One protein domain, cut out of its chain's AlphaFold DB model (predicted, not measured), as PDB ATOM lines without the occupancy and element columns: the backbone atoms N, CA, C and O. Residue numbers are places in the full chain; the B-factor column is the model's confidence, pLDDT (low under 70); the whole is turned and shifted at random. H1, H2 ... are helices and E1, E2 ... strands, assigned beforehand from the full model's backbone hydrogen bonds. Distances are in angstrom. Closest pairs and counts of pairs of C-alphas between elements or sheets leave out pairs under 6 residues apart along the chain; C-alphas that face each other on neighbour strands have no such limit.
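AT A GLANCE: This is residues 22 to 122 of the 127 residues of an uncharacterized protein of Dietzia sp. oral taxon 368 (UniProt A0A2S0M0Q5). A three-stranded sheet, E1 E2 E3, is a wall with H2 along E1 and the long H4 slantwise over E2 and E3, both on one face in two layers. Short H1 packs on H2, and short H3 on H4. The 101 printed residues include, in order, H1 H2 E1 E2 E3 H3 H4, of mixed class. The strands form a meander, each the antiparallel neighbour of the one before. The whole is compact, with a radius of gyration of the C-alphas of 13.6 A, yet elongated, spanning 45 by 27 by 24 A.

HOW THE PARTS SIT: Begin at H1, residues 22 to 28; it forms a helical hairpin with H2, residues 34 to 47, their closest C-alphas, Leu 26 and Asn 37, 5.6 A apart. Next find E1, residues 56 to 60, and E2, residues 69 to 76, with N 57 and O 72 at 2.8 A. E3, residues 79 to 85, follows, with N 71 and O 83 at 2.8 A. H2 is on this sheet at a height of 8.5 A. H3, residues 88 to 92, touches H4, residues 99 to 122, with residues 101 to 106 of H4 alone, closest at the C-alphas of Leu 91 and Ala 105, 6.1 A. H4 is on the sheet at a height of 8.3 A, on the same face as H2; on the local plane it stands at 55 degrees to E3. In the four helices every O i to N i+4 pair is within hydrogen-bond range.

IN THESE COORDINATES: Find C-alpha 22 at (102.197, 101.565, 134.907), where H1 begins. H2 is 19.9 A long, E2 22.0 A, and H4 34.4 A, ending at C-alpha 122 at (125.756, 133.269, 135.735).

THE WHOLE: The printed part has no cut and no long link. Look for pLDDT under 70 at residues 28 to 32, 60 to 67, 76 to 78 and 94 to 95.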
ATOM      1  N   ALA A  22     102.277 100.191 135.397       84.44
ATOM      2  CA  ALA A  22     102.197 101.565 134.907       84.44
ATOM      3  C   ALA A  22     102.633 101.680 133.431       84.44
ATOM      4  O   ALA A  22     101.964 102.356 132.653       84.44
ATOM      5  N   GLU A  23     103.705 100.983 133.030       87.38
ATOM      6  CA  GLU A  23     104.132 100.876 131.626       87.38
ATOM      7  C   GLU A  23     103.045 100.265 130.731       87.38
ATOM      8  O   GLU A  23     102.780 100.783 129.648       87.38
ATOM      9  N   ASP A  24     102.383  99.200 131.180       84.69
ATOM     10  CA  ASP A  24     101.302  98.579 130.414       84.69
ATOM     11  C   ASP A  24     100.108  99.537 130.258       84.69
ATOM     12  O   ASP A  24      99.574  99.688 129.159       84.69
ATOM     13  N   ASN A  25      99.734 100.263 131.316       79.25
ATOM     14  CA  ASN A  25      98.642 101.243 131.262       79.25
ATOM     15  C   ASN A  25      98.935 102.416 130.313       79.25
ATOM     16  O   ASN A  25      98.022 102.912 129.659       79.25
ATOM     17  N   LEU A  26     100.200 102.832 130.185       77.69
ATOM     18  CA  LEU A  26     100.602 103.854 129.212       77.69
ATOM     19  C   LEU A  26     100.322 103.428 127.766       77.69
ATOM     20  O   LEU A  26      99.963 104.267 126.949       77.69
ATOM     21  N   ARG A  27     100.480 102.139 127.442       70.31
ATOM     22  CA  ARG A  27     100.328 101.626 126.068       70.31
ATOM     23  C   ARG A  27      98.890 101.291 125.677       70.31
ATOM     24  O   ARG A  27      98.589 101.257 124.488       70.31
ATOM     25  N   PHE A  28      98.039 100.954 126.644       58.28
ATOM     26  CA  PHE A  28      96.775 100.257 126.372       58.28
ATOM     27  C   PHE A  28      95.515 101.109 126.480       58.28
ATOM     28  O   PHE A  28      94.445 100.648 126.076       58.28
ATOM     29  N   ASP A  29      95.605 102.328 126.994       57.84
ATOM     30  CA  ASP A  29      94.412 103.070 127.373       57.84
ATOM     31  C   ASP A  29      93.915 103.977 126.242       57.84
ATOM     32  O   ASP A  29      94.002 105.195 126.308       57.84
ATOM     33  N   GLY A  30      93.406 103.372 125.163       53.50
ATOM     34  CA  GLY A  30      92.863 104.087 123.998       53.50
ATOM     35  C   GLY A  30      91.714 105.069 124.296       53.50
ATOM     36  O   GLY A  30      91.299 105.780 123.385       53.50
ATOM     37  N   ASP A  31      91.229 105.115 125.544       60.84
ATOM     38  CA  ASP A  31      90.197 106.031 126.043       60.84
ATOM     39  C   ASP A  31      90.733 107.105 127.021       60.84
ATOM     40  O   ASP A  31      90.016 108.071 127.300       60.84
ATOM     41  N   HIS A  32      91.964 106.981 127.539       63.88
ATOM     42  CA  HIS A  32      92.540 107.931 128.500       63.88
ATOM     43  C   HIS A  32      93.736 108.691 127.920       63.88
ATOM     44  O   HIS A  32      94.508 108.188 127.110       63.88
ATOM     45  N   ASP A  33      93.895 109.931 128.377       74.06
ATOM     46  CA  ASP A  33      95.007 110.791 127.992       74.06
ATOM     47  C   ASP A  33      96.349 110.184 128.461       74.06
ATOM     48  O   ASP A  33      96.524 109.951 129.666       74.06
ATOM     49  N   PRO A  34      97.318 109.934 127.562       76.44
ATOM     50  CA  PRO A  34      98.618 109.381 127.937       76.44
ATOM     51  C   PRO A  34      99.370 110.253 128.955       76.44
ATOM     52  O   PRO A  34     100.145 109.720 129.752       76.44
ATOM     53  N   LEU A  35      99.099 111.562 129.020       79.38
ATOM     54  CA  LEU A  35      99.678 112.467 130.017       79.38
ATOM     55  C   LEU A  35      99.155 112.191 131.437       79.38
ATOM     56  O   LEU A  35      99.891 112.345 132.418       79.38
ATOM     57  N   LEU A  36      97.911 111.717 131.573       78.88
ATOM     58  CA  LEU A  36      97.363 111.293 132.863       78.88
ATOM     59  C   LEU A  36      98.106 110.066 133.398       78.88
ATOM     60  O   LEU A  36      98.489 110.024 134.571       78.88
ATOM     61  N   ASN A  37      98.334 109.087 132.525       82.19
ATOM     62  CA  ASN A  37      99.069 107.875 132.866       82.19
ATOM     63  C   ASN A  37     100.556 108.179 133.121       82.19
ATOM     64  O   ASN A  37     101.143 107.627 134.055       82.19
ATOM     65  N   LEU A  38     101.139 109.140 132.391       85.50
ATOM     66  CA  LEU A  38     102.497 109.633 132.630       85.50
ATOM     67  C   LEU A  38     102.641 110.234 134.034       85.50
ATOM     68  O   LEU A  38     103.589 109.911 134.751       85.50
ATOM     69  N   ARG A  39     101.683 111.058 134.473       86.31
ATOM     70  CA  ARG A  39     101.669 111.608 135.838       86.31
ATOM     71  C   ARG A  39     101.680 110.506 136.901       86.31
ATOM     72  O   ARG A  39     102.399 110.617 137.901       86.31
ATOM     73  N   GLY A  40     100.870 109.464 136.704       85.44
ATOM     74  CA  GLY A  40     100.828 108.297 137.586       85.44
ATOM     75  C   GLY A  40     102.188 107.605 137.662       85.44
ATOM     76  O   GLY A  40     102.728 107.430 138.754       85.44
ATOM     77  N   LEU A  41     102.792 107.328 136.504       88.94
ATOM     78  CA  LEU A  41     104.118 106.722 136.430       88.94
ATOM     79  C   LEU A  41     105.191 107.577 137.127       88.94
ATOM     80  O   LEU A  41     105.996 107.036 137.878       88.94
ATOM     81  N   ILE A  42     105.213 108.897 136.927       89.12
ATOM     82  CA  ILE A  42     106.192 109.784 137.585       89.12
ATOM     83  C   ILE A  42     106.024 109.758 139.105       89.12
ATOM     84  O   ILE A  42     107.011 109.710 139.839       89.12
ATOM     85  N   THR A  43     104.780 109.718 139.586       87.56
ATOM     86  CA  THR A  43     104.493 109.571 141.020       87.56
ATOM     87  C   THR A  43     105.057 108.254 141.559       87.56
ATOM     88  O   THR A  43     105.706 108.245 142.609       87.56
ATOM     89  N   ASP A  44     104.873 107.154 140.827       90.06
ATOM     90  CA  ASP A  44     105.406 105.847 141.207       90.06
ATOM     91  C   ASP A  44     106.940 105.822 141.190       90.06
ATOM     92  O   ASP A  44     107.537 105.391 142.179       90.06
ATOM     93  N   LEU A  45     107.577 106.353 140.140       89.62
ATOM     94  CA  LEU A  45     109.036 106.492 140.026       89.62
ATOM     95  C   LEU A  45     109.626 107.280 141.210       89.62
ATOM     96  O   LEU A  45     110.620 106.855 141.802       89.62
ATOM     97  N   ASN A  46     108.989 108.389 141.604       87.44
ATOM     98  CA  ASN A  46     109.400 109.172 142.772       87.44
ATOM     99  C   ASN A  46     109.235 108.357 144.068       87.44
ATOM    100  O   ASN A  46     110.146 108.305 144.893       87.44
ATOM    101  N   SER A  47     108.106 107.652 144.222       87.12
ATOM    102  CA  SER A  47     107.798 106.872 145.430       87.12
ATOM    103  C   SER A  47     108.757 105.706 145.682       87.12
ATOM    104  O   SER A  47     109.007 105.358 146.835       87.12
ATOM    105  N   VAL A  48     109.308 105.116 144.616       87.00
ATOM    106  CA  VAL A  48     110.257 103.995 144.701       87.00
ATOM    107  C   VAL A  48     111.720 104.454 144.674       87.00
ATOM    108  O   VAL A  48     112.624 103.626 144.630       87.00
ATOM    109  N   GLY A  49     111.972 105.766 144.733       83.94
ATOM    110  CA  GLY A  49     113.315 106.316 144.922       83.94
ATOM    111  C   GLY A  49     114.195 106.330 143.672       83.94
ATOM    112  O   GLY A  49     115.415 106.405 143.799       83.94
ATOM    113  N   VAL A  50     113.603 106.307 142.471       84.25
ATOM    114  CA  VAL A  50     114.343 106.412 141.195       84.25
ATOM    115  C   VAL A  50     115.172 107.702 141.127       84.25
ATOM    116  O   VAL A  50     116.276 107.698 140.579       84.25
ATOM    117  N   TRP A  51     114.679 108.781 141.744       84.19
ATOM    118  CA  TRP A  51     115.375 110.060 141.893       84.19
ATOM    119  C   TRP A  51     115.835 110.278 143.344       84.19
ATOM    120  O   TRP A  51     115.189 111.005 144.103       84.19
ATOM    121  N   PRO A  52     116.952 109.663 143.774       76.75
ATOM    122  CA  PRO A  52     117.388 109.726 145.162       76.75
ATOM    123  C   PRO A  52     117.673 111.165 145.605       76.75
ATOM    124  O   PRO A  52     118.346 111.936 144.918       76.75
ATOM    125  N   GLY A  53     117.170 111.521 146.790       73.00
ATOM    126  CA  GLY A  53     117.378 112.841 147.388       73.00
ATOM    127  C   GLY A  53     116.640 113.980 146.683       73.00
ATOM    128  O   GLY A  53     116.976 115.140 146.918       73.00
ATOM    129  N   ARG A  54     115.658 113.667 145.829       73.56
ATOM    130  CA  ARG A  54     114.835 114.654 145.128       73.56
ATOM    131  C   ARG A  54     113.365 114.347 145.261       73.56
ATOM    132  O   ARG A  54     112.977 113.214 145.509       73.56
ATOM    133  N   ASP A  55     112.584 115.399 145.077       82.06
ATOM    134  CA  ASP A  55     111.141 115.306 144.968       82.06
ATOM    135  C   ASP A  55     110.757 115.780 143.568       82.06
ATOM    136  O   ASP A  55     110.853 116.977 143.264       82.06
ATOM    137  N   VAL A  56     110.450 114.813 142.701       84.06
ATOM    138  CA  VAL A  56     109.953 115.057 141.344       84.06
ATOM    139  C   VAL A  56     108.438 114.934 141.373       84.06
ATOM    140  O   VAL A  56     107.885 113.886 141.711       84.06
ATOM    141  N   LEU A  57     107.767 116.020 141.015       84.94
ATOM    142  CA  LEU A  57     106.321 116.148 141.059       84.94
ATOM    143  C   LEU A  57     105.794 116.422 139.657       84.94
ATOM    144  O   LEU A  57     106.297 117.296 138.960       84.94
ATOM    145  N   ALA A  58     104.747 115.701 139.274       84.00
ATOM    146  CA  ALA A  58     104.022 115.925 138.034       84.00
ATOM    147  C   ALA A  58     102.657 116.545 138.356       84.00
ATOM    148  O   ALA A  58     101.831 115.934 139.045       84.00
ATOM    149  N   THR A  59     102.423 117.764 137.879       77.88
ATOM    150  CA  THR A  59     101.156 118.484 138.049       77.88
ATOM    151  C   THR A  59     100.492 118.709 136.693       77.88
ATOM    152  O   THR A  59     101.195 119.078 135.758       77.88
ATOM    153  N   PRO A  60      99.168 118.499 136.560       68.06
ATOM    154  CA  PRO A  60      98.470 118.884 135.337       68.06
ATOM    155  C   PRO A  60      98.590 120.399 135.136       68.06
ATOM    156  O   PRO A  60      98.494 121.153 136.115       68.06
ATOM    157  N   GLU A  61      98.806 120.838 133.899       60.41
ATOM    158  CA  GLU A  61      98.616 122.244 133.552       60.41
ATOM    159  C   GLU A  61      97.127 122.497 133.299       60.41
ATOM    160  O   GLU A  61      96.455 121.690 132.669       60.41
ATOM    161  N   GLY A  62      96.589 123.606 133.814       53.78
ATOM    162  CA  GLY A  62      95.180 123.936 133.608       53.78
ATOM    163  C   GLY A  62      94.221 122.943 134.278       53.78
ATOM    164  O   GLY A  62      94.584 121.899 134.808       53.78
ATOM    165  N   GLY A  63      92.939 123.289 134.341       49.34
ATOM    166  CA  GLY A  63      91.924 122.421 134.954       49.34
ATOM    167  C   GLY A  63      91.575 121.176 134.125       49.34
ATOM    168  O   GLY A  63      90.641 120.466 134.500       49.34
ATOM    169  N   LEU A  64      92.257 120.942 132.998       53.44
ATOM    170  CA  LEU A  64      91.956 119.904 132.018       53.44
ATOM    171  C   LEU A  64      93.183 119.020 131.785       53.44
ATOM    172  O   LEU A  64      94.313 119.479 131.783       53.44
ATOM    173  N   VAL A  65      92.940 117.725 131.593       55.38
ATOM    174  CA  VAL A  65      93.987 116.702 131.433       55.38
ATOM    175  C   VAL A  65      94.788 116.884 130.127       55.38
ATOM    176  O   VAL A  65      95.937 116.466 130.071       55.38
ATOM    177  N   SER A  66      94.209 117.577 129.139       56.00
ATOM    178  CA  SER A  66      94.712 117.715 127.766       56.00
ATOM    179  C   SER A  66      95.668 118.880 127.511       56.00
ATOM    180  O   SER A  66      96.108 119.044 126.377       56.00
ATOM    181  N   ASP A  67      95.933 119.731 128.504       65.50
ATOM    182  CA  ASP A  67      96.697 120.964 128.271       65.50
ATOM    183  C   ASP A  67      98.213 120.751 128.398       65.50
ATOM    184  O   ASP A  67      98.967 121.635 128.020       65.50
ATOM    185  N   GLY A  68      98.662 119.576 128.857       71.69
ATOM    186  CA  GLY A  68     100.075 119.245 129.057       71.69
ATOM    187  C   GLY A  68     100.411 118.883 130.507       71.69
ATOM    188  O   GLY A  68      99.571 118.940 131.414       71.69
ATOM    189  N   LEU A  69     101.661 118.482 130.741       79.44
ATOM    190  CA  LEU A  69     102.166 118.085 132.054       79.44
ATOM    191  C   LEU A  69     103.321 118.987 132.499       79.44
ATOM    192  O   LEU A  69     104.377 119.019 131.873       79.44
ATOM    193  N   ASP A  70     103.140 119.676 133.624       83.94
ATOM    194  CA  ASP A  70     104.182 120.480 134.264       83.94
ATOM    195  C   ASP A  70     104.935 119.615 135.284       83.94
ATOM    196  O   ASP A  70     104.377 119.186 136.307       83.94
ATOM    197  N   LEU A  71     106.201 119.328 134.986       83.31
ATOM    198  CA  LEU A  71     107.103 118.587 135.855       83.31
ATOM    199  C   LEU A  71     107.943 119.535 136.678       83.31
ATOM    200  O   LEU A  71     108.614 120.403 136.139       83.31
ATOM    201  N   LYS A  72     107.995 119.303 137.985       84.19
ATOM    202  CA  LYS A  72     108.758 120.112 138.930       84.19
ATOM    203  C   LYS A  72     109.746 119.246 139.678       84.19
ATOM    204  O   LYS A  72     109.370 118.221 140.237       84.19
ATOM    205  N   VAL A  73     110.990 119.699 139.764       82.19
ATOM    206  CA  VAL A  73     112.013 119.081 140.611       82.19
ATOM    207  C   VAL A  73     112.538 120.080 141.624       82.19
ATOM    208  O   VAL A  73     112.939 121.192 141.281       82.19
ATOM    209  N   ASN A  74     112.552 119.678 142.894       80.19
ATOM    210  CA  ASN A  74     113.243 120.440 143.928       80.19
ATOM    211  C   ASN A  74     114.757 120.223 143.801       80.19
ATOM    212  O   ASN A  74     115.240 119.095 143.913       80.19
ATOM    213  N   ILE A  75     115.502 121.307 143.583       71.25
ATOM    214  CA  ILE A  75     116.968 121.275 143.490       71.25
ATOM    215  C   ILE A  75     117.653 121.696 144.793       71.25
ATOM    216  O   ILE A  75     118.627 121.056 145.184       71.25
ATOM    217  N   THR A  76     117.161 122.737 145.477       69.62
ATOM    218  CA  THR A  76     117.665 123.184 146.791       69.62
ATOM    219  C   THR A  76     116.648 124.074 147.505       69.62
ATOM    220  O   THR A  76     116.185 125.043 146.913       69.62
ATOM    221  N   GLY A  77     116.383 123.847 148.798       61.78
ATOM    222  CA  GLY A  77     115.797 124.865 149.688       61.78
ATOM    223  C   GLY A  77     114.534 125.553 149.155       61.78
ATOM    224  O   GLY A  77     114.492 126.778 149.110       61.78
ATOM    225  N   PHE A  78     113.535 124.768 148.736       67.25
ATOM    226  CA  PHE A  78     112.271 125.236 148.134       67.25
ATOM    227  C   PHE A  78     112.408 125.904 146.755       67.25
ATOM    228  O   PHE A  78     111.457 126.513 146.271       67.25
ATOM    229  N   THR A  79     113.566 125.778 146.108       71.94
ATOM    230  CA  THR A  79     113.754 126.176 144.711       71.94
ATOM    231  C   THR A  79     113.388 125.011 143.810       71.94
ATOM    232  O   THR A  79     113.944 123.915 143.945       71.94
ATOM    233  N   TYR A  80     112.476 125.278 142.882       78.75
ATOM    234  CA  TYR A  80     112.014 124.317 141.897       78.75
ATOM    235  C   TYR A  80     112.471 124.739 140.510       78.75
ATOM    236  O   TYR A  80     112.460 125.924 140.181       78.75
ATOM    237  N   VAL A  81     112.842 123.749 139.712       83.06
ATOM    238  CA  VAL A  81     112.913 123.886 138.261       83.06
ATOM    239  C   VAL A  81     111.720 123.153 137.682       83.06
ATOM    240  O   VAL A  81     111.386 122.064 138.156       83.06
ATOM    241  N   SER A  82     111.072 123.779 136.708       84.69
ATOM    242  CA  SER A  82     109.923 123.229 136.004       84.69
ATOM    243  C   SER A  82     110.265 122.973 134.544       84.69
ATOM    244  O   SER A  82     110.878 123.840 133.925       84.69
ATOM    245  N   CYS A  83     109.834 121.843 133.993       85.25
ATOM    246  CA  CYS A  83     109.784 121.622 132.553       85.25
ATOM    247  C   CYS A  83     108.364 121.234 132.142       85.25
ATOM    248  O   CYS A  83     107.645 120.567 132.888       85.25
ATOM    249  N   PHE A  84     107.965 121.670 130.957       85.44
ATOM    250  CA  PHE A  84     106.658 121.364 130.399       85.44
ATOM    251  C   PHE A  84     106.780 120.237 129.377       85.44
ATOM    252  O   PHE A  84     107.721 120.223 128.586       85.44
ATOM    253  N   ILE A  85     105.843 119.294 129.420       81.88
ATOM    254  CA  ILE A  85     105.728 118.190 128.468       81.88
ATOM    255  C   ILE A  85     104.359 118.286 127.811       81.88
ATOM    256  O   ILE A  85     103.339 118.126 128.486       81.88
ATOM    257  N   ASP A  86     104.341 118.515 126.501       77.69
ATOM    258  CA  ASP A  86     103.102 118.636 125.730       77.69
ATOM    259  C   ASP A  86     102.592 117.288 125.192       77.69
ATOM    260  O   ASP A  86     101.405 117.128 124.908       77.69
ATOM    261  N   SER A  87     103.483 116.301 125.079       78.00
ATOM    262  CA  SER A  87     103.201 115.013 124.456       78.00
ATOM    263  C   SER A  87     104.208 113.938 124.873       78.00
ATOM    264  O   SER A  87     105.364 114.202 125.207       78.00
ATOM    265  N   MET A  88     103.771 112.677 124.825       78.62
ATOM    266  CA  MET A  88     104.665 111.528 125.026       78.62
ATOM    267  C   MET A  88     105.688 111.387 123.894       78.62
ATOM    268  O   MET A  88     106.818 110.960 124.139       78.62
ATOM    269  N   ASP A  89     105.304 111.769 122.676       78.81
ATOM    270  CA  ASP A  89     106.156 111.672 121.493       78.81
ATOM    271  C   ASP A  89     107.353 112.627 121.595       78.81
ATOM    272  O   ASP A  89     108.468 112.238 121.251       78.81
ATOM    273  N   GLU A  90     107.167 113.834 122.147       78.12
ATOM    274  CA  GLU A  90     108.280 114.752 122.425       78.12
ATOM    275  C   GLU A  90     109.230 114.191 123.497       78.12
ATOM    276  O   GLU A  90     110.446 114.382 123.425       78.12
ATOM    277  N   LEU A  91     108.690 113.487 124.495       81.19
ATOM    278  CA  LEU A  91     109.473 112.999 125.625       81.19
ATOM    279  C   LEU A  91     110.335 111.780 125.268       81.19
ATOM    280  O   LEU A  91     111.518 111.749 125.599       81.19
ATOM    281  N   VAL A  92     109.749 110.749 124.653       80.19
ATOM    282  CA  VAL A  92     110.419 109.448 124.434       80.19
ATOM    283  C   VAL A  92     110.368 108.937 122.991       80.19
ATOM    284  O   VAL A  92     111.019 107.932 122.692       80.19
ATOM    285  N   GLY A  93     109.638 109.611 122.098       77.94
ATOM    286  CA  GLY A  93     109.426 109.180 120.716       77.94
ATOM    287  C   GLY A  93     108.667 107.854 120.577       77.94
ATOM    288  O   GLY A  93     108.138 107.296 121.542       77.94
ATOM    289  N   ASP A  94     108.654 107.319 119.354       67.75
ATOM    290  CA  ASP A  94     107.817 106.172 118.965       67.75
ATOM    291  C   ASP A  94     108.222 104.832 119.614       67.75
ATOM    292  O   ASP A  94     107.397 103.935 119.779       67.75
ATOM    293  N   GLU A  95     109.493 104.661 119.991       60.94
ATOM    294  CA  GLU A  95     110.039 103.356 120.413       60.94
ATOM    295  C   GLU A  95     110.281 103.252 121.934       60.94
ATOM    296  O   GLU A  95     110.687 102.206 122.445       60.94
ATOM    297  N   GLY A  96     110.036 104.335 122.680       72.25
ATOM    298  CA  GLY A  96     110.594 104.543 124.020       72.25
ATOM    299  C   GLY A  96     109.630 104.441 125.203       72.25
ATOM    300  O   GLY A  96     109.981 104.887 126.290       72.25
ATOM    301  N   TRP A  97     108.436 103.867 125.054       82.75
ATOM    302  CA  TRP A  97     107.400 103.872 126.101       82.75
ATOM    303  C   TRP A  97     107.646 102.791 127.163       82.75
ATOM    304  O   TRP A  97     106.832 101.888 127.349       82.75
ATOM    305  N   THR A  98     108.807 102.822 127.815       88.00
ATOM    306  CA  THR A  98     109.118 101.999 128.994       88.00
ATOM    307  C   THR A  98     109.314 102.902 130.197       88.00
ATOM    308  O   THR A  98     109.812 104.022 130.052       88.00
ATOM    309  N   TRP A  99     108.995 102.425 131.402       88.12
ATOM    310  CA  TRP A  99     109.204 103.232 132.614       88.12
ATOM    311  C   TRP A  99     110.668 103.678 132.772       88.12
ATOM    312  O   TRP A  99     110.937 104.756 133.298       88.12
ATOM    313  N   ARG A 100     111.621 102.875 132.276       88.94
ATOM    314  CA  ARG A 100     113.057 103.176 132.314       88.94
ATOM    315  C   ARG A 100     113.423 104.303 131.352       88.94
ATOM    316  O   ARG A 100     114.105 105.241 131.755       88.94
ATOM    317  N   SER A 101     112.974 104.211 130.103       88.31
ATOM    318  CA  SER A 101     113.196 105.248 129.091       88.31
ATOM    319  C   SER A 101     112.540 106.567 129.494       88.31
ATOM    320  O   SER A 101     113.165 107.614 129.377       88.31
ATOM    321  N   ILE A 102     111.328 106.513 130.054       88.75
ATOM    322  CA  ILE A 102     110.617 107.692 130.559       88.75
ATOM    323  C   ILE A 102     111.371 108.319 131.733       88.75
ATOM    324  O   ILE A 102     111.595 109.525 131.737       88.75
ATOM    325  N   ALA A 103     111.822 107.519 132.707       88.50
ATOM    326  CA  ALA A 103     112.620 108.030 133.820       88.50
ATOM    327  C   ALA A 103     113.895 108.740 133.332       88.50
ATOM    328  O   ALA A 103     114.258 109.790 133.868       88.50
ATOM    329  N   GLN A 104     114.553 108.189 132.306       88.06
ATOM    330  CA  GLN A 104     115.732 108.793 131.688       88.06
ATOM    331  C   GLN A 104     115.391 110.105 130.973       88.06
ATOM    332  O   GLN A 104     115.988 111.126 131.295       88.06
ATOM    333  N   ALA A 105     114.379 110.113 130.106       88.50
ATOM    334  CA  ALA A 105     113.965 111.304 129.367       88.50
ATOM    335  C   ALA A 105     113.528 112.455 130.287       88.50
ATOM    336  O   ALA A 105     113.943 113.597 130.099       88.50
ATOM    337  N   VAL A 106     112.756 112.155 131.339       87.56
ATOM    338  CA  VAL A 106     112.380 113.138 132.368       87.56
ATOM    339  C   VAL A 106     113.621 113.708 133.055       87.56
ATOM    340  O   VAL A 106     113.715 114.912 133.281       87.56
ATOM    341  N   THR A 107     114.597 112.857 133.370       87.06
ATOM    342  CA  THR A 107     115.853 113.288 134.000       87.06
ATOM    343  C   THR A 107     116.664 114.186 133.069       87.06
ATOM    344  O   THR A 107     117.184 115.208 133.511       87.06
ATOM    345  N   ASP A 108     116.750 113.842 131.788       87.25
ATOM    346  CA  ASP A 108     117.493 114.624 130.803       87.25
ATOM    347  C   ASP A 108     116.841 115.996 130.587       87.25
ATOM    348  O   ASP A 108     117.522 117.015 130.702       87.25
ATOM    349  N   ARG A 109     115.511 116.055 130.436       87.88
ATOM    350  CA  ARG A 109     114.775 117.327 130.327       87.88
ATOM    351  C   ARG A 109     114.924 118.218 131.552       87.88
ATOM    352  O   ARG A 109     115.189 119.409 131.433       87.88
ATOM    353  N   LEU A 110     114.796 117.657 132.750       86.44
ATOM    354  CA  LEU A 110     114.986 118.436 133.974       86.44
ATOM    355  C   LEU A 110     116.440 118.915 134.125       86.44
ATOM    356  O   LEU A 110     116.670 120.007 134.641       86.44
ATOM    357  N   ASN A 111     117.424 118.135 133.667       86.75
ATOM    358  CA  ASN A 111     118.824 118.558 133.628       86.75
ATOM    359  C   ASN A 111     119.063 119.730 132.677       86.75
ATOM    360  O   ASN A 111     119.802 120.646 133.042       86.75
ATOM    361  N   GLU A 112     118.442 119.713 131.495       87.75
ATOM    362  CA  GLU A 112     118.492 120.823 130.538       87.75
ATOM    363  C   GLU A 112     117.983 122.114 131.184       87.75
ATOM    364  O   GLU A 112     118.692 123.122 131.179       87.75
ATOM    365  N   GLU A 113     116.822 122.069 131.840       86.94
ATOM    366  CA  GLU A 113     116.252 123.241 132.514       86.94
ATOM    367  C   GLU A 113     117.095 123.710 133.708       86.94
ATOM    368  O   GLU A 113     117.304 124.909 133.913       86.94
ATOM    369  N   ILE A 114     117.650 122.780 134.495       83.81
ATOM    370  CA  ILE A 114     118.578 123.124 135.582       83.81
ATOM    371  C   ILE A 114     119.816 123.824 135.018       83.81
ATOM    372  O   ILE A 114     120.297 124.795 135.611       83.81
ATOM    373  N   GLN A 115     120.352 123.346 133.897       85.38
ATOM    374  CA  GLN A 115     121.521 123.937 133.262       85.38
ATOM    375  C   GLN A 115     121.198 125.317 132.677       85.38
ATOM    376  O   GLN A 115     121.938 126.263 132.949       85.38
ATOM    377  N   ALA A 116     120.066 125.469 131.987       84.56
ATOM    378  CA  ALA A 116     119.594 126.751 131.469       84.56
ATOM    379  C   ALA A 116     119.398 127.782 132.594       84.56
ATOM    380  O   ALA A 116     119.875 128.915 132.498       84.56
ATOM    381  N   ALA A 117     118.789 127.381 133.715       81.19
ATOM    382  CA  ALA A 117     118.635 128.238 134.887       81.19
ATOM    383  C   ALA A 117     119.994 128.650 135.483       81.19
ATOM    384  O   ALA A 117     120.187 129.806 135.865       81.19
ATOM    385  N   ARG A 118     120.970 127.734 135.543       81.12
ATOM    386  CA  ARG A 118     122.332 128.046 136.014       81.12
ATOM    387  C   ARG A 118     123.035 129.029 135.085       81.12
ATOM    388  O   ARG A 118     123.667 129.961 135.575       81.12
ATOM    389  N   GLU A 119     122.924 128.836 133.778       83.25
ATOM    390  CA  GLU A 119     123.500 129.738 132.782       83.25
ATOM    391  C   GLU A 119     122.878 131.129 132.865       83.25
ATOM    392  O   GLU A 119     123.616 132.109 132.908       83.25
ATOM    393  N   ALA A 120     121.553 131.231 133.008       79.31
ATOM    394  CA  ALA A 120     120.860 132.506 133.190       79.31
ATOM    395  C   ALA A 120     121.285 133.242 134.475       79.31
ATOM    396  O   ALA A 120     121.382 134.466 134.483       79.31
ATOM    397  N   LEU A 121     121.575 132.509 135.557       74.06
ATOM    398  CA  LEU A 121     122.050 133.086 136.821       74.06
ATOM    399  C   LEU A 121     123.516 133.543 136.773       74.06
ATOM    400  O   LEU A 121     123.908 134.423 137.538       74.06
ATOM    401  N   ILE A 122     124.336 132.925 135.920       72.06
ATOM    402  CA  ILE A 122     125.756 133.269 135.735       72.06
ATOM    403  C   ILE A 122     125.928 134.310 134.622       72.06
ATOM    404  O   ILE A 122     126.934 135.025 134.605       72.06
TER     405      ILE A 122